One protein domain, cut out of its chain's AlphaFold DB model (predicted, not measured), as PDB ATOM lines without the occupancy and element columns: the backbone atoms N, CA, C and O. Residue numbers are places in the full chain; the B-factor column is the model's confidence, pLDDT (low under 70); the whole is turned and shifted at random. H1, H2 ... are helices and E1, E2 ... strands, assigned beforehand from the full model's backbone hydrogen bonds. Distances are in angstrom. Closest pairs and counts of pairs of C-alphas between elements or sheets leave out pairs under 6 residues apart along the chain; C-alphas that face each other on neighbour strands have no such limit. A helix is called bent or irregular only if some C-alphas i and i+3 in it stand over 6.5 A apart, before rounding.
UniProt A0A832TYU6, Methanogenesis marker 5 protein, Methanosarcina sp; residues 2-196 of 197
ATOM      1  N   LEU A   2     -67.044 -63.617   6.618       64.06
ATOM      2  CA  LEU A   2     -68.491 -63.888   6.769       64.06
ATOM      3  C   LEU A   2     -69.340 -62.620   7.054       64.06
ATOM      4  O   LEU A   2     -70.341 -62.435   6.367       64.06
ATOM      5  N   PRO A   3     -68.914 -61.680   7.933       69.88
ATOM      6  CA  PRO A   3     -69.658 -60.434   8.155       69.88
ATOM      7  C   PRO A   3     -69.661 -59.491   6.943       69.88
ATOM      8  O   PRO A   3     -70.591 -58.716   6.761       69.88
ATOM      9  N   ALA A   4     -68.627 -59.555   6.097       66.44
ATOM     10  CA  ALA A   4     -68.534 -58.752   4.879       66.44
ATOM     11  C   ALA A   4     -69.494 -59.256   3.795       66.44
ATOM     12  O   ALA A   4     -70.117 -58.447   3.113       66.44
ATOM     13  N   ILE A   5     -69.625 -60.581   3.671       69.06
ATOM     14  CA  ILE A   5     -70.592 -61.221   2.776       69.06
ATOM     15  C   ILE A   5     -72.017 -60.911   3.249       69.06
ATOM     16  O   ILE A   5     -72.824 -60.477   2.436       69.06
ATOM     17  N   GLY A   6     -72.289 -61.030   4.556       66.44
ATOM     18  CA  GLY A   6     -73.570 -60.623   5.149       66.44
ATOM     19  C   GLY A   6     -73.899 -59.152   4.879       66.44
ATOM     20  O   GLY A   6     -74.922 -58.846   4.287       66.44
ATOM     21  N   ALA A   7     -72.969 -58.233   5.151       68.56
ATOM     22  CA  ALA A   7     -73.184 -56.806   4.893       68.56
ATOM     23  C   ALA A   7     -73.318 -56.446   3.397       68.56
ATOM     24  O   ALA A   7     -73.829 -55.376   3.057       68.56
ATOM     25  N   ALA A   8     -72.791 -57.270   2.486       70.44
ATOM     26  CA  ALA A   8     -73.033 -57.125   1.051       70.44
ATOM     27  C   ALA A   8     -74.434 -57.630   0.672       70.44
ATOM     28  O   ALA A   8     -75.092 -56.990  -0.148       70.44
ATOM     29  N   LEU A   9     -74.891 -58.710   1.317       67.19
ATOM     30  CA  LEU A   9     -76.264 -59.213   1.251       67.19
ATOM     31  C   LEU A   9     -77.264 -58.127   1.650       67.19
ATOM     32  O   LEU A   9     -78.109 -57.764   0.842       67.19
ATOM     33  N   ASP A  10     -77.088 -57.524   2.825       71.44
ATOM     34  CA  ASP A  10     -78.000 -56.503   3.363       71.44
ATOM     35  C   ASP A  10     -78.080 -55.264   2.448       71.44
ATOM     36  O   ASP A  10     -79.093 -54.571   2.352       71.44
ATOM     37  N   LYS A  11     -76.999 -54.964   1.717       67.38
ATOM     38  CA  LYS A  11     -76.968 -53.869   0.730       67.38
ATOM     39  C   LYS A  11     -77.667 -54.225  -0.579       67.38
ATOM     40  O   LYS A  11     -78.183 -53.321  -1.239       67.38
ATOM     41  N   LEU A  12     -77.656 -55.497  -0.974       63.38
ATOM     42  CA  LEU A  12     -78.463 -55.989  -2.089       63.38
ATOM     43  C   LEU A  12     -79.937 -56.033  -1.698       63.38
ATOM     44  O   LEU A  12     -80.747 -55.520  -2.463       63.38
ATOM     45  N   GLU A  13     -80.262 -56.487  -0.484       55.72
ATOM     46  CA  GLU A  13     -81.609 -56.378   0.085       55.72
ATOM     47  C   GLU A  13     -82.099 -54.934   0.028       55.72
ATOM     48  O   GLU A  13     -83.154 -54.682  -0.529       55.72
ATOM     49  N   ALA A  14     -81.320 -53.955   0.505       54.31
ATOM     50  CA  ALA A  14     -81.721 -52.549   0.460       54.31
ATOM     51  C   ALA A  14     -81.981 -52.039  -0.972       54.31
ATOM     52  O   ALA A  14     -82.831 -51.168  -1.176       54.31
ATOM     53  N   LYS A  15     -81.275 -52.575  -1.977       53.88
ATOM     54  CA  LYS A  15     -81.516 -52.264  -3.396       53.88
ATOM     55  C   LYS A  15     -82.754 -52.969  -3.949       53.88
ATOM     56  O   LYS A  15     -83.484 -52.338  -4.713       53.88
ATOM     57  N   GLU A  16     -83.008 -54.222  -3.581       54.59
ATOM     58  CA  GLU A  16     -84.200 -54.973  -3.991       54.59
ATOM     59  C   GLU A  16     -85.462 -54.454  -3.297       54.59
ATOM     60  O   GLU A  16     -86.414 -54.101  -3.989       54.59
ATOM     61  N   PHE A  17     -85.424 -54.216  -1.983       39.50
ATOM     62  CA  PHE A  17     -86.487 -53.547  -1.223       39.50
ATOM     63  C   PHE A  17     -86.785 -52.145  -1.760       39.50
ATOM     64  O   PHE A  17     -87.936 -51.720  -1.758       39.50
ATOM     65  N   ALA A  18     -85.783 -51.397  -2.238       41.31
ATOM     66  CA  ALA A  18     -86.017 -50.104  -2.888       41.31
ATOM     67  C   ALA A  18     -86.662 -50.247  -4.281       41.31
ATOM     68  O   ALA A  18     -87.419 -49.369  -4.702       41.31
ATOM     69  N   LYS A  19     -86.387 -51.345  -4.995       44.62
ATOM     70  CA  LYS A  19     -87.007 -51.691  -6.286       44.62
ATOM     71  C   LYS A  19     -88.459 -52.151  -6.094       44.62
ATOM     72  O   LYS A  19     -89.314 -51.802  -6.906       44.62
ATOM     73  N   GLU A  20     -88.731 -52.848  -4.994       41.25
ATOM     74  CA  GLU A  20     -90.039 -53.367  -4.587       41.25
ATOM     75  C   GLU A  20     -90.920 -52.285  -3.941       41.25
ATOM     76  O   GLU A  20     -92.057 -52.102  -4.363       41.25
ATOM     77  N   LYS A  21     -90.374 -51.408  -3.083       34.56
ATOM     78  CA  LYS A  21     -91.079 -50.205  -2.578       34.56
ATOM     79  C   LYS A  21     -91.414 -49.178  -3.659       34.56
ATOM     80  O   LYS A  21     -92.291 -48.342  -3.458       34.56
ATOM     81  N   ARG A  22     -90.743 -49.215  -4.817       32.16
ATOM     82  CA  ARG A  22     -91.160 -48.426  -5.992       32.16
ATOM     83  C   ARG A  22     -92.394 -49.014  -6.687       32.16
ATOM     84  O   ARG A  22     -93.016 -48.296  -7.466       32.16
ATOM     85  N   LYS A  23     -92.739 -50.278  -6.417       41.25
ATOM     86  CA  LYS A  23     -93.917 -50.980  -6.946       41.25
ATOM     87  C   LYS A  23     -95.048 -51.133  -5.927       41.25
ATOM     88  O   LYS A  23     -96.201 -51.046  -6.328       41.25
ATOM     89  N   GLU A  24     -94.754 -51.260  -4.640       37.03
ATOM     90  CA  GLU A  24     -95.769 -51.404  -3.594       37.03
ATOM     91  C   GLU A  24     -95.771 -50.211  -2.647       37.03
ATOM     92  O   GLU A  24     -95.129 -50.166  -1.599       37.03
ATOM     93  N   LYS A  25     -96.574 -49.221  -3.024       34.69
ATOM     94  CA  LYS A  25     -97.189 -48.312  -2.067       34.69
ATOM     95  C   LYS A  25     -98.551 -48.911  -1.702       34.69
ATOM     96  O   LYS A  25     -99.573 -48.448  -2.197       34.69
ATOM     97  N   CYS A  26     -98.573 -49.974  -0.900       31.62
ATOM     98  CA  CYS A  26     -99.805 -50.447  -0.271       31.62
ATOM     99  C   CYS A  26     -99.504 -51.089   1.086       31.62
ATOM    100  O   CYS A  26     -98.656 -51.965   1.204       31.62
ATOM    101  N   SER A  27    -100.155 -50.559   2.111       38.66
ATOM    102  CA  SER A  27    -100.029 -50.909   3.521       38.66
ATOM    103  C   SER A  27    -100.690 -52.262   3.792       38.66
ATOM    104  O   SER A  27    -101.835 -52.440   3.389       38.66
ATOM    105  N   LEU A  28    -100.031 -53.177   4.508       36.28
ATOM    106  CA  LEU A  28    -100.664 -54.395   5.033       36.28
ATOM    107  C   LEU A  28    -100.287 -54.594   6.507       36.28
ATOM    108  O   LEU A  28     -99.150 -54.329   6.907       36.28
ATOM    109  N   GLU A  29    -101.280 -54.986   7.308       39.62
ATOM    110  CA  GLU A  29    -101.214 -55.108   8.767       39.62
ATOM    111  C   GLU A  29    -100.936 -56.550   9.222       39.62
ATOM    112  O   GLU A  29    -101.022 -57.519   8.472       39.62
ATOM    113  N   VAL A  30    -100.607 -56.687  10.508       36.53
ATOM    114  CA  VAL A  30    -100.082 -57.892  11.172       36.53
ATOM    115  C   VAL A  30    -100.976 -59.140  11.015       36.53
ATOM    116  O   VAL A  30    -100.469 -60.258  11.075       36.53
ATOM    117  N   SER A  31    -102.274 -58.984  10.725       35.16
ATOM    118  CA  SER A  31    -103.206 -60.098  10.472       35.16
ATOM    119  C   SER A  31    -102.960 -60.857   9.162       35.16
ATOM    120  O   SER A  31    -103.498 -61.948   8.974       35.16
ATOM    121  N   ASP A  32    -102.158 -60.305   8.251       42.16
ATOM    122  CA  ASP A  32    -101.860 -60.943   6.968       42.16
ATOM    123  C   ASP A  32    -100.751 -62.005   7.077       42.16
ATOM    124  O   ASP A  32    -100.683 -62.907   6.242       42.16
ATOM    125  N   TYR A  33     -99.947 -61.988   8.151       42.31
ATOM    126  CA  TYR A  33     -98.878 -62.972   8.372       42.31
ATOM    127  C   TYR A  33     -99.408 -64.390   8.628       42.31
ATOM    128  O   TYR A  33     -98.827 -65.359   8.139       42.31
ATOM    129  N   GLU A  34    -100.532 -64.544   9.330       33.75
ATOM    130  CA  GLU A  34    -101.085 -65.872   9.643       33.75
ATOM    131  C   GLU A  34    -101.690 -66.563   8.409       33.75
ATOM    132  O   GLU A  34    -101.625 -67.790   8.282       33.75
ATOM    133  N   LYS A  35    -102.184 -65.794   7.429       34.78
ATOM    134  CA  LYS A  35    -102.669 -66.332   6.144       34.78
ATOM    135  C   LYS A  35    -101.544 -66.821   5.229       34.78
ATOM    136  O   LYS A  35    -101.786 -67.693   4.395       34.78
ATOM    137  N   VAL A  36    -100.323 -66.308   5.392       44.38
ATOM    138  CA  VAL A  36     -99.149 -66.756   4.622       44.38
ATOM    139  C   VAL A  36     -98.653 -68.123   5.108       44.38
ATOM    140  O   VAL A  36     -98.223 -68.937   4.296       44.38
ATOM    141  N   ILE A  37     -98.771 -68.422   6.406       43.16
ATOM    142  CA  ILE A  37     -98.279 -69.685   6.988       43.16
ATOM    143  C   ILE A  37     -99.256 -70.853   6.736       43.16
ATOM    144  O   ILE A  37     -98.834 -72.004   6.639       43.16
ATOM    145  N   GLY A  38    -100.557 -70.570   6.579       27.75
ATOM    146  CA  GLY A  38    -101.609 -71.581   6.379       27.75
ATOM    147  C   GLY A  38    -101.791 -72.101   4.947       27.75
ATOM    148  O   GLY A  38    -102.477 -73.102   4.747       27.75
ATOM    149  N   ASN A  39    -101.178 -71.469   3.945       30.72
ATOM    150  CA  ASN A  39    -101.255 -71.939   2.566       30.72
ATOM    151  C   ASN A  39    -100.011 -72.753   2.230       30.72
ATOM    152  O   ASN A  39     -98.909 -72.221   2.180       30.72
ATOM    153  N   ASN A  40    -100.208 -74.047   1.970       40.12
ATOM    154  CA  ASN A  40     -99.249 -74.926   1.310       40.12
ATOM    155  C   ASN A  40     -98.517 -74.178   0.184       40.12
ATOM    156  O   ASN A  40     -99.049 -74.017  -0.918       40.12
ATOM    157  N   LEU A  41     -97.294 -73.729   0.471       40.12
ATOM    158  CA  LEU A  41     -96.406 -73.087  -0.484       40.12
ATOM    159  C   LEU A  41     -95.933 -74.147  -1.493       40.12
ATOM    160  O   LEU A  41     -94.816 -74.658  -1.438       40.12
ATOM    161  N   ASN A  42     -96.779 -74.453  -2.474       35.75
ATOM    162  CA  ASN A  42     -96.323 -74.883  -3.791       35.75
ATOM    163  C   ASN A  42     -95.664 -73.674  -4.474       35.75
ATOM    164  O   ASN A  42     -96.160 -73.163  -5.477       35.75
ATOM    165  N   TYR A  43     -94.544 -73.187  -3.931       47.50
ATOM    166  CA  TYR A  43     -93.646 -72.356  -4.725       47.50
ATOM    167  C   TYR A  43     -93.061 -73.278  -5.786       47.50
ATOM    168  O   TYR A  43     -92.251 -74.164  -5.505       47.50
ATOM    169  N   ALA A  44     -93.522 -73.110  -7.022       59.72
ATOM    170  CA  ALA A  44     -92.875 -73.714  -8.169       59.72
ATOM    171  C   ALA A  44     -91.500 -73.050  -8.312       59.72
ATOM    172  O   ALA A  44     -91.359 -72.043  -9.002       59.72
ATOM    173  N   PHE A  45     -90.503 -73.593  -7.610       64.75
ATOM    174  CA  PHE A  45     -89.133 -73.107  -7.669       64.75
ATOM    175  C   PHE A  45     -88.675 -73.010  -9.118       64.75
ATOM    176  O   PHE A  45     -88.894 -73.927  -9.919       64.75
ATOM    177  N   LEU A  46     -87.997 -71.911  -9.442       79.31
ATOM    178  CA  LEU A  46     -87.560 -71.660 -10.805       79.31
ATOM    179  C   LEU A  46     -86.549 -72.720 -11.242       79.31
ATOM    180  O   LEU A  46     -86.749 -73.341 -12.276       79.31
ATOM    181  N   SER A  47     -85.510 -73.002 -10.447       88.31
ATOM    182  CA  SER A  47     -84.469 -74.001 -10.759       88.31
ATOM    183  C   SER A  47     -83.984 -74.725  -9.508       88.31
ATOM    184  O   SER A  47     -84.004 -74.136  -8.429       88.31
ATOM    185  N   ARG A  48     -83.529 -75.973  -9.645       94.12
ATOM    186  CA  ARG A  48     -82.864 -76.731  -8.572       94.12
ATOM    187  C   ARG A  48     -81.354 -76.506  -8.641       94.12
ATOM    188  O   ARG A  48     -80.690 -77.025  -9.541       94.12
ATOM    189  N   VAL A  49     -80.823 -75.716  -7.712       95.81
ATOM    190  CA  VAL A  49     -79.427 -75.260  -7.741       95.81
ATOM    191  C   VAL A  49     -78.608 -76.052  -6.734       95.81
ATOM    192  O   VAL A  49     -78.837 -75.985  -5.526       95.81
ATOM    193  N   PHE A  50     -77.631 -76.796  -7.233       96.00
ATOM    194  CA  PHE A  50     -76.625 -77.441  -6.407       96.00
ATOM    195  C   PHE A  50     -75.630 -76.418  -5.869       96.00
ATOM    196  O   PHE A  50     -75.123 -75.591  -6.623       96.00
ATOM    197  N   ILE A  51     -75.323 -76.485  -4.576       94.69
ATOM    198  CA  ILE A  51     -74.347 -75.591  -3.952       94.69
ATOM    199  C   ILE A  51     -73.202 -76.395  -3.349       94.69
ATOM    200  O   ILE A  51     -73.408 -77.396  -2.667       94.69
ATOM    201  N   TYR A  52     -71.976 -75.943  -3.588       93.19
ATOM    202  CA  TYR A  52     -70.789 -76.436  -2.909       93.19
ATOM    203  C   TYR A  52     -70.061 -75.264  -2.240       93.19
ATOM    204  O   TYR A  52     -69.691 -74.321  -2.945       93.19
ATOM    205  N   PRO A  53     -69.803 -75.311  -0.918       92.44
ATOM    206  CA  PRO A  53     -70.127 -76.389   0.028       92.44
ATOM    207  C   PRO A  53     -71.624 -76.693   0.224       92.44
ATOM    208  O   PRO A  53     -72.438 -75.785   0.355       92.44
ATOM    209  N   VAL A  54     -71.968 -77.984   0.339       89.56
ATOM    210  CA  VAL A  54     -73.360 -78.503   0.404       89.56
ATOM    211  C   VAL A  54     -74.155 -78.146   1.662       89.56
ATOM    212  O   VAL A  54     -75.347 -78.432   1.759       89.56
ATOM    213  N   ASN A  55     -73.497 -77.573   2.658       88.44
ATOM    214  CA  ASN A  55     -74.078 -77.111   3.916       88.44
ATOM    215  C   ASN A  55     -73.798 -75.622   4.162       88.44
ATOM    216  O   ASN A  55     -73.947 -75.153   5.288       88.44
ATOM    217  N   SER A  56     -73.374 -74.884   3.132       90.06
ATOM    218  CA  SER A  56     -73.211 -73.438   3.235       90.06
ATOM    219  C   SER A  56     -74.578 -72.772   3.382       90.06
ATOM    220  O   SER A  56     -75.390 -72.783   2.456       90.06
ATOM    221  N   LEU A  57     -74.826 -72.175   4.551       88.38
ATOM    222  CA  LEU A  57     -76.062 -71.438   4.824       88.38
ATOM    223  C   LEU A  57     -76.158 -70.164   3.980       88.38
ATOM    224  O   LEU A  57     -77.230 -69.845   3.488       88.38
ATOM    225  N   ILE A  58     -75.029 -69.493   3.745       89.75
ATOM    226  CA  ILE A  58     -74.965 -68.261   2.946       89.75
ATOM    227  C   ILE A  58     -75.386 -68.525   1.499       89.75
ATOM    228  O   ILE A  58     -76.192 -67.791   0.938       89.75
ATOM    229  N   LEU A  59     -74.846 -69.582   0.886       91.12
ATOM    230  CA  LEU A  59     -75.214 -69.942  -0.484       91.12
ATOM    231  C   LEU A  59     -76.664 -70.426  -0.562       91.12
ATOM    232  O   LEU A  59     -77.351 -70.118  -1.530       91.12
ATOM    233  N   SER A  60     -77.125 -71.173   0.446       92.25
ATOM    234  CA  SER A  60     -78.514 -71.633   0.510       92.25
ATOM    235  C   SER A  60     -79.487 -70.458   0.553       92.25
ATOM    236  O   SER A  60     -80.448 -70.452  -0.204       92.25
ATOM    237  N   ASP A  61     -79.211 -69.474   1.408       91.38
ATOM    238  CA  ASP A  61     -80.019 -68.267   1.583       91.38
ATOM    239  C   ASP A  61     -80.041 -67.411   0.307       91.38
ATOM    240  O   ASP A  61     -81.106 -67.026  -0.165       91.38
ATOM    241  N   LEU A  62     -78.882 -67.210  -0.333       91.12
ATOM    242  CA  LEU A  62     -78.801 -66.538  -1.633       91.12
ATOM    243  C   LEU A  62     -79.673 -67.218  -2.687       91.12
ATOM    244  O   LEU A  62     -80.463 -66.566  -3.352       91.12
ATOM    245  N   VAL A  63     -79.545 -68.531  -2.857       93.00
ATOM    246  CA  VAL A  63     -80.317 -69.258  -3.870       93.00
ATOM    247  C   VAL A  63     -81.823 -69.158  -3.608       93.00
ATOM    248  O   VAL A  63     -82.585 -68.955  -4.556       93.00
ATOM    249  N   ASP A  64     -82.239 -69.271  -2.346       89.94
ATOM    250  CA  ASP A  64     -83.648 -69.221  -1.946       89.94
ATOM    251  C   ASP A  64     -84.269 -67.838  -2.210       89.94
ATOM    252  O   ASP A  64     -85.343 -67.739  -2.803       89.94
ATOM    253  N   ARG A  65     -83.538 -66.757  -1.901       87.69
ATOM    254  CA  ARG A  65     -83.964 -65.367  -2.159       87.69
ATOM    255  C   ARG A  65     -84.216 -65.069  -3.633       87.69
ATOM    256  O   ARG A  65     -85.149 -64.346  -3.960       87.69
ATOM    257  N   PHE A  66     -83.438 -65.668  -4.533       88.44
ATOM    258  CA  PHE A  66     -83.651 -65.541  -5.980       88.44
ATOM    259  C   PHE A  66     -84.768 -66.473  -6.511       88.44
ATOM    260  O   PHE A  66     -84.937 -66.619  -7.722       88.44
ATOM    261  N   GLY A  67     -85.546 -67.122  -5.632       86.75
ATOM    262  CA  GLY A  67     -86.692 -67.967  -5.992       86.75
ATOM    263  C   GLY A  67     -86.310 -69.348  -6.539       86.75
ATOM    264  O   GLY A  67     -87.120 -70.031  -7.185       86.75
ATOM    265  N   HIS A  68     -85.067 -69.773  -6.321       91.38
ATOM    266  CA  HIS A  68     -84.562 -71.079  -6.718       91.38
ATOM    267  C   HIS A  68     -84.529 -72.040  -5.525       91.38
ATOM    268  O   HIS A  68     -84.467 -71.627  -4.378       91.38
ATOM    269  N   LYS A  69     -84.549 -73.352  -5.784       93.00
ATOM    270  CA  LYS A  69     -84.467 -74.369  -4.730       93.00
ATOM    271  C   LYS A  69     -83.001 -74.692  -4.426       93.00
ATOM    272  O   LYS A  69     -82.356 -75.298  -5.291       93.00
ATOM    273  N   PRO A  70     -82.476 -74.386  -3.228       94.38
ATOM    274  CA  PRO A  70     -81.135 -74.811  -2.843       94.38
ATOM    275  C   PRO A  70     -81.098 -76.319  -2.566       94.38
ATOM    276  O   PRO A  70     -81.849 -76.853  -1.747       94.38
ATOM    277  N   LEU A  71     -80.197 -77.031  -3.242       94.31
ATOM    278  CA  LEU A  71     -79.942 -78.450  -2.996       94.31
ATOM    279  C   LEU A  71     -78.847 -78.600  -1.937       94.31
ATOM    280  O   LEU A  71     -77.655 -78.650  -2.242       94.31
ATOM    281  N   VAL A  72     -79.277 -78.671  -0.676       92.06
ATOM    282  CA  VAL A  72     -78.405 -78.769   0.504       92.06
ATOM    283  C   VAL A  72     -78.483 -80.128   1.180       92.06
ATOM    284  O   VAL A  72     -79.551 -80.739   1.257       92.06
ATOM    285  N   VAL A  73     -77.373 -80.579   1.770       89.88
ATOM    286  CA  VAL A  73     -77.318 -81.863   2.496       89.88
ATOM    287  C   VAL A  73     -78.260 -81.889   3.702       89.88
ATOM    288  O   VAL A  73     -78.858 -82.923   3.997       89.88
ATOM    289  N   MET A  74     -78.476 -80.738   4.349       86.69
ATOM    290  CA  MET A  74     -79.369 -80.615   5.507       86.69
ATOM    291  C   MET A  74     -80.813 -81.009   5.175       86.69
ATOM    292  O   MET A  74     -81.504 -81.567   6.023       86.69
ATOM    293  N   SER A  75     -81.254 -80.815   3.927       87.38
ATOM    294  CA  SER A  75     -82.585 -81.244   3.481       87.38
ATOM    295  C   SER A  75     -82.738 -82.771   3.490       87.38
ATOM    296  O   SER A  75     -83.782 -83.283   3.889       87.38
ATOM    297  N   GLN A  76     -81.690 -83.509   3.113       86.75
ATOM    298  CA  GLN A  76     -81.693 -84.975   3.105       86.75
ATOM    299  C   GLN A  76     -81.552 -85.536   4.521       86.75
ATOM    300  O   GLN A  76     -82.227 -86.502   4.874       86.75
ATOM    301  N   VAL A  77     -80.742 -84.886   5.365       85.50
ATOM    302  CA  VAL A  77     -80.646 -85.225   6.793       85.50
ATOM    303  C   VAL A  77     -81.999 -85.038   7.477       85.50
ATOM    304  O   VAL A  77     -82.464 -85.950   8.155       85.50
ATOM    305  N   ARG A  78     -82.687 -83.912   7.235       84.25
ATOM    306  CA  ARG A  78     -84.016 -83.646   7.802       84.25
ATOM    307  C   ARG A  78     -85.007 -84.759   7.468       84.25
ATOM    308  O   ARG A  78     -85.658 -85.247   8.379       84.25
ATOM    309  N   LYS A  79     -85.071 -85.210   6.207       81.69
ATOM    310  CA  LYS A  79     -85.954 -86.320   5.792       81.69
ATOM    311  C   LYS A  79     -85.727 -87.594   6.610       81.69
ATOM    312  O   LYS A  79     -86.690 -88.281   6.922       81.69
ATOM    313  N   LYS A  80     -84.473 -87.906   6.955       77.19
ATOM    314  CA  LYS A  80     -84.129 -89.089   7.760       77.19
ATOM    315  C   LYS A  80     -84.435 -88.913   9.249       77.19
ATOM    316  O   LYS A  80     -84.781 -89.890   9.898       77.19
ATOM    317  N   VAL A  81     -84.314 -87.698   9.783       75.88
ATOM    318  CA  VAL A  81     -84.531 -87.407  11.214       75.88
ATOM    319  C   VAL A  81     -86.010 -87.208  11.548       75.88
ATOM    320  O   VAL A  81     -86.454 -87.613  12.613       75.88
ATOM    321  N   THR A  82     -86.787 -86.595  10.651       73.06
ATOM    322  CA  THR A  82     -88.205 -86.279  10.894       73.06
ATOM    323  C   THR A  82     -89.162 -87.367  10.418       73.06
ATOM    324  O   THR A  82     -90.368 -87.129  10.387       73.06
ATOM    325  N   ASN A  83     -88.661 -88.525   9.976       67.31
ATOM    326  CA  ASN A  83     -89.531 -89.616   9.561       67.31
ATOM    327  C   ASN A  83     -90.176 -90.235  10.808       67.31
ATOM    328  O   ASN A  83     -89.483 -90.794  11.655       67.31
ATOM    329  N   VAL A  84     -91.496 -90.090  10.938       58.03
ATOM    330  CA  VAL A  84     -92.273 -90.561  12.091       58.03
ATOM    331  C   VAL A  84     -92.520 -92.062  11.936       58.03
ATOM    332  O   VAL A  84     -93.625 -92.506  11.645       58.03
ATOM    333  N   SER A  85     -91.470 -92.865  12.076       59.66
ATOM    334  CA  SER A  85     -91.603 -94.306  12.277       59.66
ATOM    335  C   SER A  85     -91.489 -94.590  13.771       59.66
ATOM    336  O   SER A  85     -90.435 -94.355  14.355       59.66
ATOM    337  N   ILE A  86     -92.570 -95.096  14.370       52.62
ATOM    338  CA  ILE A  86     -92.675 -95.457  15.798       52.62
ATOM    339  C   ILE A  86     -91.542 -96.394  16.251       52.62
ATOM    340  O   ILE A  86     -91.124 -96.343  17.403       52.62
ATOM    341  N   ASP A  87     -91.033 -97.215  15.334       56.41
ATOM    342  CA  ASP A  87     -90.222 -98.394  15.647       56.41
ATOM    343  C   ASP A  87     -88.721 -98.211  15.371       56.41
ATOM    344  O   ASP A  87     -87.967 -99.172  15.227       56.41
ATOM    345  N   SER A  88     -88.250 -96.973  15.202       54.91
ATOM    346  CA  SER A  88     -86.840 -96.732  14.902       54.91
ATOM    347  C   SER A  88     -86.334 -95.418  15.483       54.91
ATOM    348  O   SER A  88     -86.930 -94.373  15.211       54.91
ATOM    349  N   PRO A  89     -85.232 -95.435  16.258       56.72
ATOM    350  CA  PRO A  89     -84.635 -94.211  16.762       56.72
ATOM    351  C   PRO A  89     -84.243 -93.294  15.588       56.72
ATOM    352  O   PRO A  89     -83.878 -93.783  14.515       56.72
ATOM    353  N   PRO A  90     -84.311 -91.962  15.761       56.00
ATOM    354  CA  PRO A  90     -84.039 -90.994  14.703       56.00
ATOM    355  C   PRO A  90     -82.540 -90.965  14.353       56.00
ATOM    356  O   PRO A  90     -81.819 -90.096  14.821       56.00
ATOM    357  N   ILE A  91     -82.076 -91.963  13.588       59.00
ATOM    358  CA  ILE A  91     -80.850 -92.093  12.767       59.00
ATOM    359  C   ILE A  91     -80.864 -93.528  12.186       59.00
ATOM    360  O   ILE A  91     -80.030 -94.374  12.488       59.00
ATOM    361  N   ASN A  92     -81.821 -93.848  11.315       64.06
ATOM    362  CA  ASN A  92     -81.740 -95.111  10.576       64.06
ATOM    363  C   ASN A  92     -80.845 -94.929   9.345       64.06
ATOM    364  O   ASN A  92     -81.316 -94.616   8.248       64.06
ATOM    365  N   ILE A  93     -79.534 -95.122   9.534       68.00
ATOM    366  CA  ILE A  93     -78.708 -95.643   8.442       68.00
ATOM    367  C   ILE A  93     -79.111 -97.104   8.282       68.00
ATOM    368  O   ILE A  93     -78.904 -97.927   9.169       68.00
ATOM    369  N   THR A  94     -79.731 -97.404   7.156       76.50
ATOM    370  CA  THR A  94     -80.184 -98.748   6.813       76.50
ATOM    371  C   THR A  94     -79.109 -99.472   6.001       76.50
ATOM    372  O   THR A  94     -78.271 -98.820   5.368       76.50
ATOM    373  N   PRO A  95     -79.145-100.813   5.924       79.56
ATOM    374  CA  PRO A  95     -78.304-101.570   4.993       79.56
ATOM    375  C   PRO A  95     -78.486-101.178   3.515       79.56
ATOM    376  O   PRO A  95     -77.628-101.493   2.690       79.56
ATOM    377  N   GLU A  96     -79.570-100.475   3.167       81.94
ATOM    378  CA  GLU A  96     -79.816 -99.960   1.817       81.94
ATOM    379  C   GLU A  96     -79.005 -98.693   1.501       81.94
ATOM    380  O   GLU A  96     -78.633 -98.473   0.349       81.94
ATOM    381  N   ASP A  97     -78.656 -97.882   2.506       80.44
ATOM    382  CA  ASP A  97     -77.923 -96.628   2.291       80.44
ATOM    383  C   ASP A  97     -76.545 -96.859   1.629       80.44
ATOM    384  O   ASP A  97     -76.251 -96.219   0.616       80.44
ATOM    385  N   PRO A  98     -75.704 -97.818   2.075       78.88
ATOM    386  CA  PRO A  98     -74.469 -98.152   1.368       78.88
ATOM    387  C   PRO A  98     -74.683 -98.600  -0.082       78.88
ATOM    388  O   PRO A  98     -73.839 -98.291  -0.925       78.88
ATOM    389  N   LYS A  99     -75.794 -99.288  -0.393       85.81
ATOM    390  CA  LYS A  99     -76.101 -99.735  -1.763       85.81
ATOM    391  C   LYS A  99     -76.397 -98.557  -2.689       85.81
ATOM    392  O   LYS A  99     -75.978 -98.578  -3.841       85.81
ATOM    393  N   LEU A 100     -77.051 -97.507  -2.187       87.75
ATOM    394  CA  LEU A 100     -77.226 -96.256  -2.934       87.75
ATOM    395  C   LEU A 100     -75.876 -95.589  -3.218       87.75
ATOM    396  O   LEU A 100     -75.635 -95.134  -4.333       87.75
ATOM    397  N   GLY A 101     -74.966 -95.599  -2.239       86.94
ATOM    398  CA  GLY A 101     -73.600 -95.102  -2.412       86.94
ATOM    399  C   GLY A 101     -72.820 -95.817  -3.523       86.94
ATOM    400  O   GLY A 101     -72.043 -95.167  -4.226       86.94
ATOM    401  N   LEU A 102     -73.072 -97.118  -3.734       89.56
ATOM    402  CA  LEU A 102     -72.423 -97.920  -4.782       89.56
ATOM    403  C   LEU A 102     -72.761 -97.471  -6.213       89.56
ATOM    404  O   LEU A 102     -72.036 -97.815  -7.140       89.56
ATOM    405  N   ARG A 103     -73.816 -96.666  -6.409       90.06
ATOM    406  CA  ARG A 103     -74.111 -96.058  -7.718       90.06
ATOM    407  C   ARG A 103     -73.069 -95.025  -8.144       90.06
ATOM    408  O   ARG A 103     -72.938 -94.758  -9.332       90.06
ATOM    409  N   TYR A 104     -72.355 -94.438  -7.183       90.00
ATOM    410  CA  TYR A 104     -71.433 -93.325  -7.426       90.00
ATOM    411  C   TYR A 104     -69.979 -93.655  -7.087       90.00
ATOM    412  O   TYR A 104     -69.074 -92.989  -7.582       90.00
ATOM    413  N   ALA A 105     -69.742 -94.637  -6.216       88.50
ATOM    414  CA  ALA A 105     -68.407 -95.034  -5.789       88.50
ATOM    415  C   ALA A 105     -68.302 -96.561  -5.735       88.50
ATOM    416  O   ALA A 105     -69.213 -97.234  -5.264       88.50
ATOM    417  N   ALA A 106     -67.173 -97.100  -6.178       88.50
ATOM    418  CA  ALA A 106     -66.937 -98.535  -6.190       88.50
ATOM    419  C   ALA A 106     -66.802 -99.136  -4.771       88.50
ATOM    420  O   ALA A 106     -66.674 -98.425  -3.767       88.50
ATOM    421  N   VAL A 107     -66.877-100.467  -4.673       87.75
ATOM    422  CA  VAL A 107     -66.978-101.199  -3.394       87.75
ATOM    423  C   VAL A 107     -65.721-101.074  -2.525       87.75
ATOM    424  O   VAL A 107     -65.802-101.132  -1.298       87.75
ATOM    425  N   GLU A 108     -64.569-100.841  -3.142       87.25
ATOM    426  CA  GLU A 108     -63.275-100.632  -2.495       87.25
ATOM    427  C   GLU A 108     -63.096 -99.215  -1.924       87.25
ATOM    428  O   GLU A 108     -62.231 -98.987  -1.080       87.25
ATOM    429  N   VAL A 109     -63.930 -98.254  -2.336       87.44
ATOM    430  CA  VAL A 109     -63.856 -96.865  -1.859       87.44
ATOM    431  C   VAL A 109     -64.274 -96.803  -0.386       87.44
ATOM    432  O   VAL A 109     -65.305 -97.379  -0.058       87.44
ATOM    433  N   PRO A 110     -63.583 -96.075   0.515       86.62
ATOM    434  CA  PRO A 110     -63.887 -96.065   1.948       86.62
ATOM    435  C   PRO A 110     -65.370 -95.863   2.296       86.62
ATOM    436  O   PRO A 110     -66.071 -95.050   1.686       86.62
ATOM    437  N   SER A 111     -65.837 -96.547   3.345       84.38
ATOM    438  CA  SER A 111     -67.237 -96.505   3.801       84.38
ATOM    439  C   SER A 111     -67.748 -95.083   4.059       84.38
ATOM    440  O   SER A 111     -68.896 -94.781   3.739       84.38
ATOM    441  N   GLY A 112     -66.889 -94.183   4.550       83.88
ATOM    442  CA  GLY A 112     -67.220 -92.771   4.763       83.88
ATOM    443  C   GLY A 112     -67.544 -91.995   3.480       83.88
ATOM    444  O   GLY A 112     -68.388 -91.098   3.508       83.88
ATOM    445  N   VAL A 113     -66.934 -92.349   2.343       88.00
ATOM    446  CA  VAL A 113     -67.275 -91.761   1.036       88.00
ATOM    447  C   VAL A 113     -68.620 -92.305   0.573       88.00
ATOM    448  O   VAL A 113     -69.508 -91.523   0.247       88.00
ATOM    449  N   ARG A 114     -68.815 -93.629   0.628       87.94
ATOM    450  CA  ARG A 114     -70.074 -94.271   0.216       87.94
ATOM    451  C   ARG A 114     -71.271 -93.771   1.023       87.94
ATOM    452  O   ARG A 114     -72.304 -93.461   0.443       87.94
ATOM    453  N   GLY A 115     -71.117 -93.624   2.340       87.06
ATOM    454  CA  GLY A 115     -72.166 -93.091   3.213       87.06
ATOM    455  C   GLY A 115     -72.536 -91.643   2.883       87.06
ATOM    456  O   GLY A 115     -73.713 -91.295   2.855       87.06
ATOM    457  N   ARG A 116     -71.551 -90.796   2.551       88.12
ATOM    458  CA  ARG A 116     -71.825 -89.432   2.066       88.12
ATOM    459  C   ARG A 116     -72.511 -89.443   0.706       88.12
ATOM    460  O   ARG A 116     -73.450 -88.680   0.515       88.12
ATOM    461  N   MET A 117     -72.095 -90.322  -0.200       90.06
ATOM    462  CA  MET A 117     -72.725 -90.453  -1.514       90.06
ATOM    463  C   MET A 117     -74.162 -90.966  -1.435       90.06
ATOM    464  O   MET A 117     -74.998 -90.506  -2.202       90.06
ATOM    465  N   ALA A 118     -74.486 -91.816  -0.461       89.06
ATOM    466  CA  ALA A 118     -75.862 -92.230  -0.193       89.06
ATOM    467  C   ALA A 118     -76.785 -91.043   0.143       89.06
ATOM    468  O   ALA A 118     -77.962 -91.054  -0.203       89.06
ATOM    469  N   LEU A 119     -76.247 -90.002   0.793       87.38
ATOM    470  CA  LEU A 119     -76.988 -88.786   1.145       87.38
ATOM    471  C   LEU A 119     -76.946 -87.717   0.049       87.38
ATOM    472  O   LEU A 119     -77.941 -87.049  -0.206       87.38
ATOM    473  N   MET A 120     -75.779 -87.501  -0.557       90.81
ATOM    474  CA  MET A 120     -75.548 -86.400  -1.497       90.81
ATOM    475  C   MET A 120     -75.891 -86.773  -2.941       90.81
ATOM    476  O   MET A 120     -76.130 -85.879  -3.745       90.81
ATOM    477  N   GLY A 121     -75.952 -88.065  -3.272       90.81
ATOM    478  CA  GLY A 121     -76.218 -88.559  -4.621       90.81
ATOM    479  C   GLY A 121     -77.510 -88.016  -5.222       90.81
ATOM    480  O   GLY A 121     -77.503 -87.501  -6.337       90.81
ATOM    481  N   SER A 122     -78.594 -87.993  -4.441       89.88
ATOM    482  CA  SER A 122     -79.873 -87.437  -4.898       89.88
ATOM    483  C   SER A 122     -79.779 -85.944  -5.232       89.88
ATOM    484  O   SER A 122     -80.414 -85.478  -6.171       89.88
ATOM    485  N   LEU A 123     -78.957 -85.180  -4.500       93.19
ATOM    486  CA  LEU A 123     -78.734 -83.759  -4.785       93.19
ATOM    487  C   LEU A 123     -78.003 -83.569  -6.117       93.19
ATOM    488  O   LEU A 123     -78.272 -82.610  -6.830       93.19
ATOM    489  N   ILE A 124     -77.091 -84.482  -6.460       93.31
ATOM    490  CA  ILE A 124     -76.396 -84.463  -7.749       93.31
ATOM    491  C   ILE A 124     -77.388 -84.746  -8.867       93.31
ATOM    492  O   ILE A 124     -77.400 -84.018  -9.853       93.31
ATOM    493  N   GLU A 125     -78.229 -85.769  -8.725       92.19
ATOM    494  CA  GLU A 125     -79.231 -86.139  -9.731       92.19
ATOM    495  C   GLU A 125     -80.243 -85.011  -9.966       92.19
ATOM    496  O   GLU A 125     -80.453 -84.616 -11.114       92.19
ATOM    497  N   GLU A 126     -80.774 -84.421  -8.890       92.56
ATOM    498  CA  GLU A 126     -81.752 -83.326  -8.925       92.56
ATOM    499  C   GLU A 126     -81.187 -81.995  -9.468       92.56
ATOM    500  O   GLU A 126     -81.968 -81.104  -9.807       92.56
ATOM    501  N   ALA A 127     -79.861 -81.829  -9.538       94.94
ATOM    502  CA  ALA A 127     -79.222 -80.572  -9.929       94.94
ATOM    503  C   ALA A 127     -79.493 -80.193 -11.392       94.94
ATOM    504  O   ALA A 127     -79.135 -80.937 -12.311       94.94
ATOM    505  N   GLU A 128     -80.050 -78.998 -11.596       95.00
ATOM    506  CA  GLU A 128     -80.302 -78.379 -12.907       95.00
ATOM    507  C   GLU A 128     -79.307 -77.253 -13.221       95.00
ATOM    508  O   GLU A 128     -79.089 -76.920 -14.384       95.00
ATOM    509  N   SER A 129     -78.701 -76.673 -12.188       95.50
ATOM    510  CA  SER A 129     -77.549 -75.773 -12.249       95.50
ATOM    511  C   SER A 129     -76.721 -75.929 -10.973       95.50
ATOM    512  O   SER A 129     -77.190 -76.524  -9.999       95.50
ATOM    513  N   ALA A 130     -75.486 -75.430 -10.961       96.56
ATOM    514  CA  ALA A 130     -74.605 -75.548  -9.805       96.56
ATOM    515  C   ALA A 130     -73.769 -74.291  -9.541       96.56
ATOM    516  O   ALA A 130     -73.343 -73.607 -10.468       96.56
ATOM    517  N   ILE A 131     -73.487 -74.030  -8.266       96.50
ATOM    518  CA  ILE A 131     -72.529 -73.032  -7.787       96.50
ATOM    519  C   ILE A 131     -71.471 -73.771  -6.973       96.50
ATOM    520  O   ILE A 131     -71.788 -74.455  -6.000       96.50
ATOM    521  N   ILE A 132     -70.209 -73.633  -7.365       95.00
ATOM    522  CA  ILE A 132     -69.067 -74.247  -6.695       95.00
ATOM    523  C   ILE A 132     -68.138 -73.139  -6.216       95.00
ATOM    524  O   ILE A 132     -67.535 -72.425  -7.020       95.00
ATOM    525  N   VAL A 133     -68.006 -73.029  -4.897       93.75
ATOM    526  CA  VAL A 133     -67.039 -72.139  -4.263       93.75
ATOM    527  C   VAL A 133     -65.727 -72.882  -4.053       93.75
ATOM    528  O   VAL A 133     -65.682 -73.916  -3.383       93.75
ATOM    529  N   GLU A 134     -64.658 -72.361  -4.641       90.38
ATOM    530  CA  GLU A 134     -63.304 -72.887  -4.516       90.38
ATOM    531  C   GLU A 134     -62.595 -72.323  -3.286       90.38
ATOM    532  O   GLU A 134     -62.756 -71.151  -2.941       90.38
ATOM    533  N   ASN A 135     -61.795 -73.181  -2.650       85.62
ATOM    534  CA  ASN A 135     -61.032 -72.898  -1.432       85.62
ATOM    535  C   ASN A 135     -61.842 -72.182  -0.337       85.62
ATOM    536  O   ASN A 135     -61.381 -71.184   0.217       85.62
ATOM    537  N   PRO A 136     -63.059 -72.662  -0.012       85.56
ATOM    538  CA  PRO A 136     -63.804 -72.093   1.092       85.56
ATOM    539  C   PRO A 136     -63.045 -72.349   2.405       85.56
ATOM    540  O   PRO A 136     -62.484 -73.436   2.578       85.56
ATOM    541  N   PRO A 137     -63.045 -71.401   3.356       83.00
ATOM    542  CA  PRO A 137     -62.479 -71.649   4.670       83.00
ATOM    543  C   PRO A 137     -63.275 -72.751   5.370       83.00
ATOM    544  O   PRO A 137     -64.448 -73.000   5.074       83.00
ATOM    545  N   THR A 138     -62.642 -73.398   6.343       74.00
ATOM    546  CA  THR A 138     -63.202 -74.544   7.076       74.00
ATOM    547  C   THR A 138     -64.573 -74.265   7.701       74.00
ATOM    548  O   THR A 138     -65.404 -75.161   7.795       74.00
ATOM    549  N   ASN A 139     -64.856 -73.018   8.073       73.06
ATOM    550  CA  ASN A 139     -66.128 -72.597   8.661       73.06
ATOM    551  C   ASN A 139     -67.231 -72.237   7.643       73.06
ATOM    552  O   ASN A 139     -68.342 -71.918   8.057       73.06
ATOM    553  N   PHE A 140     -66.966 -72.275   6.334       75.12
ATOM    554  CA  PHE A 140     -67.943 -71.887   5.304       75.12
ATOM    555  C   PHE A 140     -68.843 -73.044   4.837       75.12
ATOM    556  O   PHE A 140     -69.823 -72.832   4.122       75.12
ATOM    557  N   GLY A 141     -68.540 -74.273   5.254       60.31
ATOM    558  CA  GLY A 141     -69.448 -75.391   5.051       60.31
ATOM    559  C   GLY A 141     -68.780 -76.744   5.216       60.31
ATOM    560  O   GLY A 141     -69.043 -77.439   6.191       60.31
ATOM    561  N   CYS A 142     -67.943 -77.187   4.280       63.78
ATOM    562  CA  CYS A 142     -67.571 -78.600   4.270       63.78
ATOM    563  C   CYS A 142     -66.307 -78.895   5.090       63.78
ATOM    564  O   CYS A 142     -65.200 -78.853   4.567       63.78
ATOM    565  N   LEU A 143     -66.491 -79.286   6.352       58.53
ATOM    566  CA  LEU A 143     -65.528 -80.090   7.106       58.53
ATOM    567  C   LEU A 143     -65.878 -81.561   6.872       58.53
ATOM    568  O   LEU A 143     -66.879 -82.079   7.378       58.53
ATOM    569  N   GLY A 144     -65.136 -82.242   6.009       66.62
ATOM    570  CA  GLY A 144     -65.519 -83.585   5.618       66.62
ATOM    571  C   GLY A 144     -64.450 -84.391   4.917       66.62
ATOM    572  O   GLY A 144     -63.296 -84.003   4.854       66.62
ATOM    573  N   CYS A 145     -64.859 -85.549   4.403       75.44
ATOM    574  CA  CYS A 145     -63.984 -86.393   3.608       75.44
ATOM    575  C   CYS A 145     -63.668 -85.687   2.285       75.44
ATOM    576  O   CYS A 145     -64.509 -85.676   1.385       75.44
ATOM    577  N   ASP A 146     -62.456 -85.150   2.154       82.00
ATOM    578  CA  ASP A 146     -61.998 -84.471   0.935       82.00
ATOM    579  C   ASP A 146     -62.192 -85.322  -0.319       82.00
ATOM    580  O   ASP A 146     -62.559 -84.813  -1.371       82.00
ATOM    581  N   ARG A 147     -62.033 -86.648  -0.210       85.69
ATOM    582  CA  ARG A 147     -62.276 -87.563  -1.335       85.69
ATOM    583  C   ARG A 147     -63.730 -87.545  -1.802       85.69
ATOM    584  O   ARG A 147     -63.976 -87.540  -3.002       85.69
ATOM    585  N   ALA A 148     -64.686 -87.492  -0.874       87.19
ATOM    586  CA  ALA A 148     -66.100 -87.356  -1.221       87.19
ATOM    587  C   ALA A 148     -66.390 -85.983  -1.845       87.19
ATOM    588  O   ALA A 148     -67.173 -85.893  -2.783       87.19
ATOM    589  N   ASN A 149     -65.729 -84.929  -1.364       88.88
ATOM    590  CA  ASN A 149     -65.878 -83.579  -1.902       88.88
ATOM    591  C   ASN A 149     -65.347 -83.463  -3.339       88.88
ATOM    592  O   ASN A 149     -65.994 -82.848  -4.187       88.88
ATOM    593  N   GLU A 150     -64.193 -84.069  -3.628       89.44
ATOM    594  CA  GLU A 150     -63.655 -84.127  -4.990       89.44
ATOM    595  C   GLU A 150     -64.556 -84.936  -5.921       89.44
ATOM    596  O   GLU A 150     -64.888 -84.456  -7.005       89.44
ATOM    597  N   LEU A 151     -65.023 -86.110  -5.480       91.06
ATOM    598  CA  LEU A 151     -65.965 -86.924  -6.250       91.06
ATOM    599  C   LEU A 151     -67.253 -86.149  -6.557       91.06
ATOM    600  O   LEU A 151     -67.719 -86.136  -7.691       91.06
ATOM    601  N   LEU A 152     -67.798 -85.447  -5.567       91.75
ATOM    602  CA  LEU A 152     -69.000 -84.634  -5.709       91.75
ATOM    603  C   LEU A 152     -68.825 -83.518  -6.749       91.75
ATOM    604  O   LEU A 152     -69.657 -83.366  -7.644       91.75
ATOM    605  N   LYS A 153     -67.723 -82.759  -6.663       92.19
ATOM    606  CA  LYS A 153     -67.391 -81.716  -7.646       92.19
ATOM    607  C   LYS A 153     -67.186 -82.307  -9.040       92.19
ATOM    608  O   LYS A 153     -67.653 -81.716 -10.009       92.19
ATOM    609  N   TYR A 154     -66.504 -83.447  -9.143       93.81
ATOM    610  CA  TYR A 154     -66.291 -84.149 -10.408       93.81
ATOM    611  C   TYR A 154     -67.620 -84.550 -11.056       93.81
ATOM    612  O   TYR A 154     -67.865 -84.194 -12.206       93.81
ATOM    613  N   LEU A 155     -68.512 -85.199 -10.302       94.06
ATOM    614  CA  LEU A 155     -69.818 -85.630 -10.800       94.06
ATOM    615  C   LEU A 155     -70.662 -84.441 -11.272       94.06
ATOM    616  O   LEU A 155     -71.213 -84.487 -12.366       94.06
ATOM    617  N   ILE A 156     -70.703 -83.340 -10.518       94.88
ATOM    618  CA  ILE A 156     -71.420 -82.126 -10.939       94.88
ATOM    619  C   ILE A 156     -70.807 -81.506 -12.196       94.88
ATOM    620  O   ILE A 156     -71.548 -81.132 -13.099       94.88
ATOM    621  N   ARG A 157     -69.474 -81.425 -12.290       93.94
ATOM    622  CA  ARG A 157     -68.777 -80.916 -13.486       93.94
ATOM    623  C   ARG A 157     -68.996 -81.804 -14.712       93.94
ATOM    624  O   ARG A 157     -68.979 -81.295 -15.824       93.94
ATOM    625  N   SER A 158     -69.196 -83.107 -14.508       93.75
ATOM    626  CA  SER A 158     -69.514 -84.049 -15.585       93.75
ATOM    627  C   SER A 158     -70.961 -83.940 -16.075       93.75
ATOM    628  O   SER A 158     -71.267 -84.416 -17.165       93.75
ATOM    629  N   LYS A 159     -71.856 -83.300 -15.306       91.00
ATOM    630  CA  LYS A 159     -73.210 -83.000 -15.776       91.00
ATOM    631  C   LYS A 159     -73.152 -81.839 -16.767       91.00
ATOM    632  O   LYS A 159     -72.551 -80.806 -16.488       91.00
ATOM    633  N   GLU A 160     -73.873 -81.960 -17.877       91.62
ATOM    634  CA  GLU A 160     -74.053 -80.897 -18.879       91.62
ATOM    635  C   GLU A 160     -75.031 -79.801 -18.396       91.62
ATOM    636  O   GLU A 160     -75.981 -79.416 -19.081       91.62
ATOM    637  N   ILE A 161     -74.831 -79.308 -17.171       93.88
ATOM    638  CA  ILE A 161     -75.637 -78.258 -16.541       93.88
ATOM    639  C   ILE A 161     -74.825 -76.963 -16.403       93.88
ATOM    640  O   ILE A 161     -73.596 -77.005 -16.378       93.88
ATOM    641  N   PRO A 162     -75.466 -75.787 -16.289       95.19
ATOM    642  CA  PRO A 162     -74.754 -74.542 -16.016       95.19
ATOM    643  C   PRO A 162     -74.060 -74.604 -14.651       95.19
ATOM    644  O   PRO A 162     -74.724 -74.825 -13.637       95.19
ATOM    645  N   VAL A 163     -72.746 -74.373 -14.620       95.75
ATOM    646  CA  VAL A 163     -71.946 -74.358 -13.387       95.75
ATOM    647  C   VAL A 163     -71.223 -73.021 -13.249       95.75
ATOM    648  O   VAL A 163     -70.424 -72.657 -14.109       95.75
ATOM    649  N   LEU A 164     -71.453 -72.315 -12.142       96.25
ATOM    650  CA  LEU A 164     -70.641 -71.176 -11.723       96.25
ATOM    651  C   LEU A 164     -69.521 -71.667 -10.803       96.25
ATOM    652  O   LEU A 164     -69.797 -72.193  -9.727       96.25
ATOM    653  N   GLN A 165     -68.266 -71.474 -11.202       95.00
ATOM    654  CA  GLN A 165     -67.102 -71.709 -10.342       95.00
ATOM    655  C   GLN A 165     -66.518 -70.368  -9.911       95.00
ATOM    656  O   GLN A 165     -66.214 -69.520 -10.750       95.00
ATOM    657  N   ILE A 166     -66.389 -70.160  -8.603       94.56
ATOM    658  CA  ILE A 166     -65.935 -68.890  -8.041       94.56
ATOM    659  C   ILE A 166     -65.051 -69.120  -6.819       94.56
ATOM    660  O   ILE A 166     -65.301 -70.020  -6.026       94.56
ATOM    661  N   LYS A 167     -64.009 -68.308  -6.646       93.38
ATOM    662  CA  LYS A 167     -63.153 -68.369  -5.455       93.38
ATOM    663  C   LYS A 167     -63.840 -67.722  -4.261       93.38
ATOM    664  O   LYS A 167     -64.557 -66.735  -4.422       93.38
ATOM    665  N   TYR A 168     -63.609 -68.272  -3.073       91.00
ATOM    666  CA  TYR A 168     -64.032 -67.626  -1.838       91.00
ATOM    667  C   TYR A 168     -63.351 -66.249  -1.688       91.00
ATOM    668  O   TYR A 168     -62.159 -66.143  -1.975       91.00
ATOM    669  N   PRO A 169     -64.076 -65.194  -1.273       91.69
ATOM    670  CA  PRO A 169     -63.512 -63.852  -1.182       91.69
ATOM    671  C   PRO A 169     -62.635 -63.685   0.065       91.69
ATOM    672  O   PRO A 169     -63.018 -64.104   1.163       91.69
ATOM    673  N   GLU A 170     -61.515 -62.976  -0.072       88.88
ATOM    674  CA  GLU A 170     -60.590 -62.651   1.027       88.88
ATOM    675  C   GLU A 170     -60.629 -61.167   1.425       88.88
ATOM    676  O   GLU A 170     -60.242 -60.814   2.541       88.88
ATOM    677  N   SER A 171     -61.190 -60.305   0.569       91.38
ATOM    678  CA  SER A 171     -61.397 -58.875   0.834       91.38
ATOM    679  C   SER A 171     -62.869 -58.441   0.739       91.38
ATOM    680  O   SER A 171     -63.721 -59.115   0.161       91.38
ATOM    681  N   TYR A 172     -63.206 -57.280   1.316       86.50
ATOM    682  CA  TYR A 172     -64.577 -56.750   1.289       86.50
ATOM    683  C   TYR A 172     -65.062 -56.425  -0.136       86.50
ATOM    684  O   TYR A 172     -66.234 -56.619  -0.464       86.50
ATOM    685  N   GLU A 173     -64.162 -55.950  -0.994       89.88
ATOM    686  CA  GLU A 173     -64.458 -55.691  -2.402       89.88
ATOM    687  C   GLU A 173     -64.696 -56.997  -3.169       89.88
ATOM    688  O   GLU A 173     -65.690 -57.125  -3.888       89.88
ATOM    689  N   GLU A 174     -63.868 -58.016  -2.926       90.31
ATOM    690  CA  GLU A 174     -64.096 -59.356  -3.463       90.31
ATOM    691  C   GLU A 174     -65.410 -59.959  -2.979       90.31
ATOM    692  O   GLU A 174     -66.080 -60.614  -3.768       90.31
ATOM    693  N   ALA A 175     -65.826 -59.719  -1.730       89.75
ATOM    694  CA  ALA A 175     -67.116 -60.199  -1.237       89.75
ATOM    695  C   ALA A 175     -68.288 -59.595  -2.016       89.75
ATOM    696  O   ALA A 175     -69.224 -60.312  -2.362       89.75
ATOM    697  N   ARG A 176     -68.232 -58.301  -2.360       91.06
ATOM    698  CA  ARG A 176     -69.254 -57.692  -3.230       91.06
ATOM    699  C   ARG A 176     -69.253 -58.324  -4.616       91.06
ATOM    700  O   ARG A 176     -70.311 -58.690  -5.117       91.06
ATOM    701  N   ASN A 177     -68.073 -58.496  -5.207       92.38
ATOM    702  CA  ASN A 177     -67.937 -59.134  -6.516       92.38
ATOM    703  C   ASN A 177     -68.402 -60.596  -6.498       92.38
ATOM    704  O   ASN A 177     -68.997 -61.064  -7.465       92.38
ATOM    705  N   PHE A 178     -68.163 -61.304  -5.397       92.75
ATOM    706  CA  PHE A 178     -68.598 -62.675  -5.176       92.75
ATOM    707  C   PHE A 178     -70.120 -62.786  -5.210       92.75
ATOM    708  O   PHE A 178     -70.659 -63.587  -5.973       92.75
ATOM    709  N   VAL A 179     -70.815 -61.942  -4.443       93.06
ATOM    710  CA  VAL A 179     -72.280 -61.966  -4.404       93.06
ATOM    711  C   VAL A 179     -72.880 -61.497  -5.734       93.06
ATOM    712  O   VAL A 179     -73.787 -62.150  -6.237       93.06
ATOM    713  N   ASN A 180     -72.336 -60.444  -6.356       92.94
ATOM    714  CA  ASN A 180     -72.819 -59.959  -7.656       92.94
ATOM    715  C   ASN A 180     -72.724 -61.038  -8.747       92.94
ATOM    716  O   ASN A 180     -73.688 -61.263  -9.469       92.94
ATOM    717  N   LYS A 181     -71.600 -61.763  -8.827       94.94
ATOM    718  CA  LYS A 181     -71.431 -62.860  -9.796       94.94
ATOM    719  C   LYS A 181     -72.430 -63.995  -9.574       94.94
ATOM    720  O   LYS A 181     -72.908 -64.591 -10.537       94.94
ATOM    721  N   ILE A 182     -72.736 -64.310  -8.315       94.56
ATOM    722  CA  ILE A 182     -73.753 -65.313  -7.979       94.56
ATOM    723  C   ILE A 182     -75.145 -64.818  -8.384       94.56
ATOM    724  O   ILE A 182     -75.885 -65.575  -9.007       94.56
ATOM    725  N   ALA A 183     -75.480 -63.562  -8.088       92.56
ATOM    726  CA  ALA A 183     -76.752 -62.950  -8.467       92.56
ATOM    727  C   ALA A 183     -76.959 -62.965  -9.989       92.56
ATOM    728  O   ALA A 183     -77.957 -63.495 -10.471       92.56
ATOM    729  N   GLU A 184     -75.975 -62.489 -10.756       94.38
ATOM    730  CA  GLU A 184     -76.006 -62.499 -12.225       94.38
ATOM    731  C   GLU A 184     -76.193 -63.916 -12.785       94.38
ATOM    732  O   GLU A 184     -76.971 -64.144 -13.717       94.38
ATOM    733  N   PHE A 185     -75.511 -64.902 -12.195       95.12
ATOM    734  CA  PHE A 185     -75.675 -66.297 -12.580       95.12
ATOM    735  C   PHE A 185     -77.099 -66.796 -12.314       95.12
ATOM    736  O   PHE A 185     -77.709 -67.377 -13.214       95.12
ATOM    737  N   LEU A 186     -77.649 -66.556 -11.122       92.00
ATOM    738  CA  LEU A 186     -79.004 -66.983 -10.764       92.00
ATOM    739  C   LEU A 186     -80.061 -66.327 -11.668       92.00
ATOM    740  O   LEU A 186     -80.908 -67.025 -12.230       92.00
ATOM    741  N   GLU A 187     -79.939 -65.027 -11.941       90.62
ATOM    742  CA  GLU A 187     -80.798 -64.321 -12.898       90.62
ATOM    743  C   GLU A 187     -80.710 -64.921 -14.312       90.62
ATOM    744  O   GLU A 187     -81.729 -65.115 -14.986       90.62
ATOM    745  N   SER A 188     -79.505 -65.274 -14.771       90.06
ATOM    746  CA  SER A 188     -79.313 -65.899 -16.086       90.06
ATOM    747  C   SER A 188     -79.997 -67.271 -16.187       90.06
ATOM    748  O   SER A 188     -80.609 -67.594 -17.214       90.06
ATOM    749  N   VAL A 189     -79.958 -68.063 -15.108       88.06
ATOM    750  CA  VAL A 189     -80.613 -69.374 -15.030       88.06
ATOM    751  C   VAL A 189     -82.133 -69.209 -15.014       88.06
ATOM    752  O   VAL A 189     -82.830 -69.942 -15.722       88.06
ATOM    753  N   SER A 190     -82.647 -68.223 -14.273       80.75
ATOM    754  CA  SER A 190     -84.070 -67.870 -14.253       80.75
ATOM    755  C   SER A 190     -84.586 -67.509 -15.654       80.75
ATOM    756  O   SER A 190     -85.510 -68.146 -16.172       80.75
ATOM    757  N   ASN A 191     -83.910 -66.583 -16.341       73.56
ATOM    758  CA  ASN A 191     -84.295 -66.122 -17.678       73.56
ATOM    759  C   ASN A 191     -84.291 -67.243 -18.730       73.56
ATOM    760  O   ASN A 191     -85.167 -67.297 -19.598       73.56
ATOM    761  N   LYS A 192     -83.331 -68.175 -18.652       65.12
ATOM    762  CA  LYS A 192     -83.260 -69.327 -19.564       65.12
ATOM    763  C   LYS A 192     -84.447 -70.277 -19.394       65.12
ATOM    764  O   LYS A 192     -84.868 -70.891 -20.374       65.12
ATOM    765  N   LYS A 193     -84.990 -70.405 -18.181       59.06
ATOM    766  CA  LYS A 193     -86.174 -71.233 -17.923       59.06
ATOM    767  C   LYS A 193     -87.481 -70.552 -18.305       59.06
ATOM    768  O   LYS A 193     -88.350 -71.236 -18.832       59.06
ATOM    769  N   ILE A 194     -87.596 -69.236 -18.120       57.44
ATOM    770  CA  ILE A 194     -88.772 -68.471 -18.570       57.44
ATOM    771  C   ILE A 194     -88.938 -68.584 -20.092       57.44
ATOM    772  O   ILE A 194     -90.046 -68.782 -20.565       57.44
ATOM    773  N   ARG A 195     -87.840 -68.558 -20.862       51.53
ATOM    774  CA  ARG A 195     -87.869 -68.702 -22.333       51.53
ATOM    775  C   ARG A 195     -88.172 -70.117 -22.851       51.53
ATOM    776  O   ARG A 195     -88.309 -70.289 -24.056       51.53
ATOM    777  N   ARG A 196     -88.181 -71.132 -21.980       48.88
ATOM    778  CA  ARG A 196     -88.436 -72.542 -22.338       48.88
ATOM    779  C   ARG A 196     -89.842 -73.021 -21.947       48.88
ATOM    780  O   ARG A 196     -90.149 -74.181 -22.207       48.88
TER     781      ARG A 196
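What this domain is: This is residues 2 to 196 of the 197 residues of the protein "Methanogenesis marker 5 protein" of Methanosarcina sp (UniProt A0A832TYU6). A small parallel sheet of four strands forms the core of a three-layer body, with H3 and H8 over one face and H6 and H7 over the other. H4 and H5 both pack on H6, while H1 packs on H8 with its residues 4 to 9; residues 14 to 42, of which 14 to 21 belong to H1 and 32 to 37 to H2, stick out from the body as a wide free arm that returns towards E1. The printed part has 195 residues, with eight named helices and four named strands in the order H1 H2 E1 H3 E2 H4 H5 H6 E3 H7 E4 H8, and its class is mixed, helices and strands. The sheet's order is E2 E1 E3 E4. The whole is only just compact, close to loose, with a radius of gyration of the C-alphas of 19.1 A and spans of 61 by 44 by 37 A.

Where its parts are: Start at the sheet: find C-alpha 48 at (-82.864, -76.731, -8.572), where E1, residues 48 to 52, begins. Its companions are E2, residues 69 to 71, E3, residues 129 to 134 and 16.5 A long, and E4, residues 163 to 167. H3 is residues 57 to 65, H6 residues 111 to 126 over 23.4 A, and H7 residues 146 to 158 over 18.2 A. H8, the longest helix, starts at C-alpha 172, (-64.577, -56.750, 1.289), and runs 33.4 A to C-alpha 194 at (-88.772, -68.471, -18.570). The other helices are H1, residues 2 to 21 over 28.0 A, H2, residues 32 to 37, H4, residues 73 to 81, and H5, residues 96 to 101.

How they stand to each other: In the sheet, E1 and E3 are parallel at 12 degrees, with N 50 and O 129 2.8 A apart, within hydrogen-bond range. E2, an edge strand, is parallel to E1 at 41 degrees, with N 71 and O 49 at 2.9 A. E4, the other edge strand, is parallel to E3 at 17 degrees, with N 164 and O 130 at 2.8 A. E1, H3, E2 and E3, H7, E4 are strand-helix-strand units, two parallel neighbour strands with a helix between them, each with a right-handed crossover. On one face, H8 runs along the strands at a height over the sheet of 10.0 A, over E3 and E4, and H3 is on the same face at 8.2 A. On the opposite face, H6 and H7 touch at a shallow tilt of 26 degrees, the same way, closest at the C-alphas of Val 113 and Ala 148, 5.1 A. H6 is the hub: it also touches H5, about perpendicular at 77 degrees, with C-alphas 101 and 118 closest at 4.3 A, and H4, with C-alphas 73 and 120 closest at 6.3 A. H1 touches H8 at a steep tilt of 48 degrees, the C-alphas of Ile 5 and Ala 175 being closest at 5.4 A. H2 is apart from H8 and from H3. Every O i to N i+4 pair is within hydrogen-bond range in H1, H3, H4, H5, H7 and H8; H6 has 9 of 12, and H2 has 0 of 2 but 3 of 3 O i to N i+3 pairs. H6 has a kink of 46 degrees near residue 119 and is only just irregular: C-alphas 119 and 122 are 6.8 A apart.

The domain as a whole: Look for the two C-alphas farthest apart at Lys 25 and Glu 108, 62.4 A. Without residues 14 to 42, the body spans 48 by 34 by 33 A. The printed part has no cut; the links H4 to H5 and E3 to H7 are long, with 14 and 11 residues. The mean pLDDT of the printed part is 76.8, and 62 residues are under 70, among them 11 to 45 and 83 to 93.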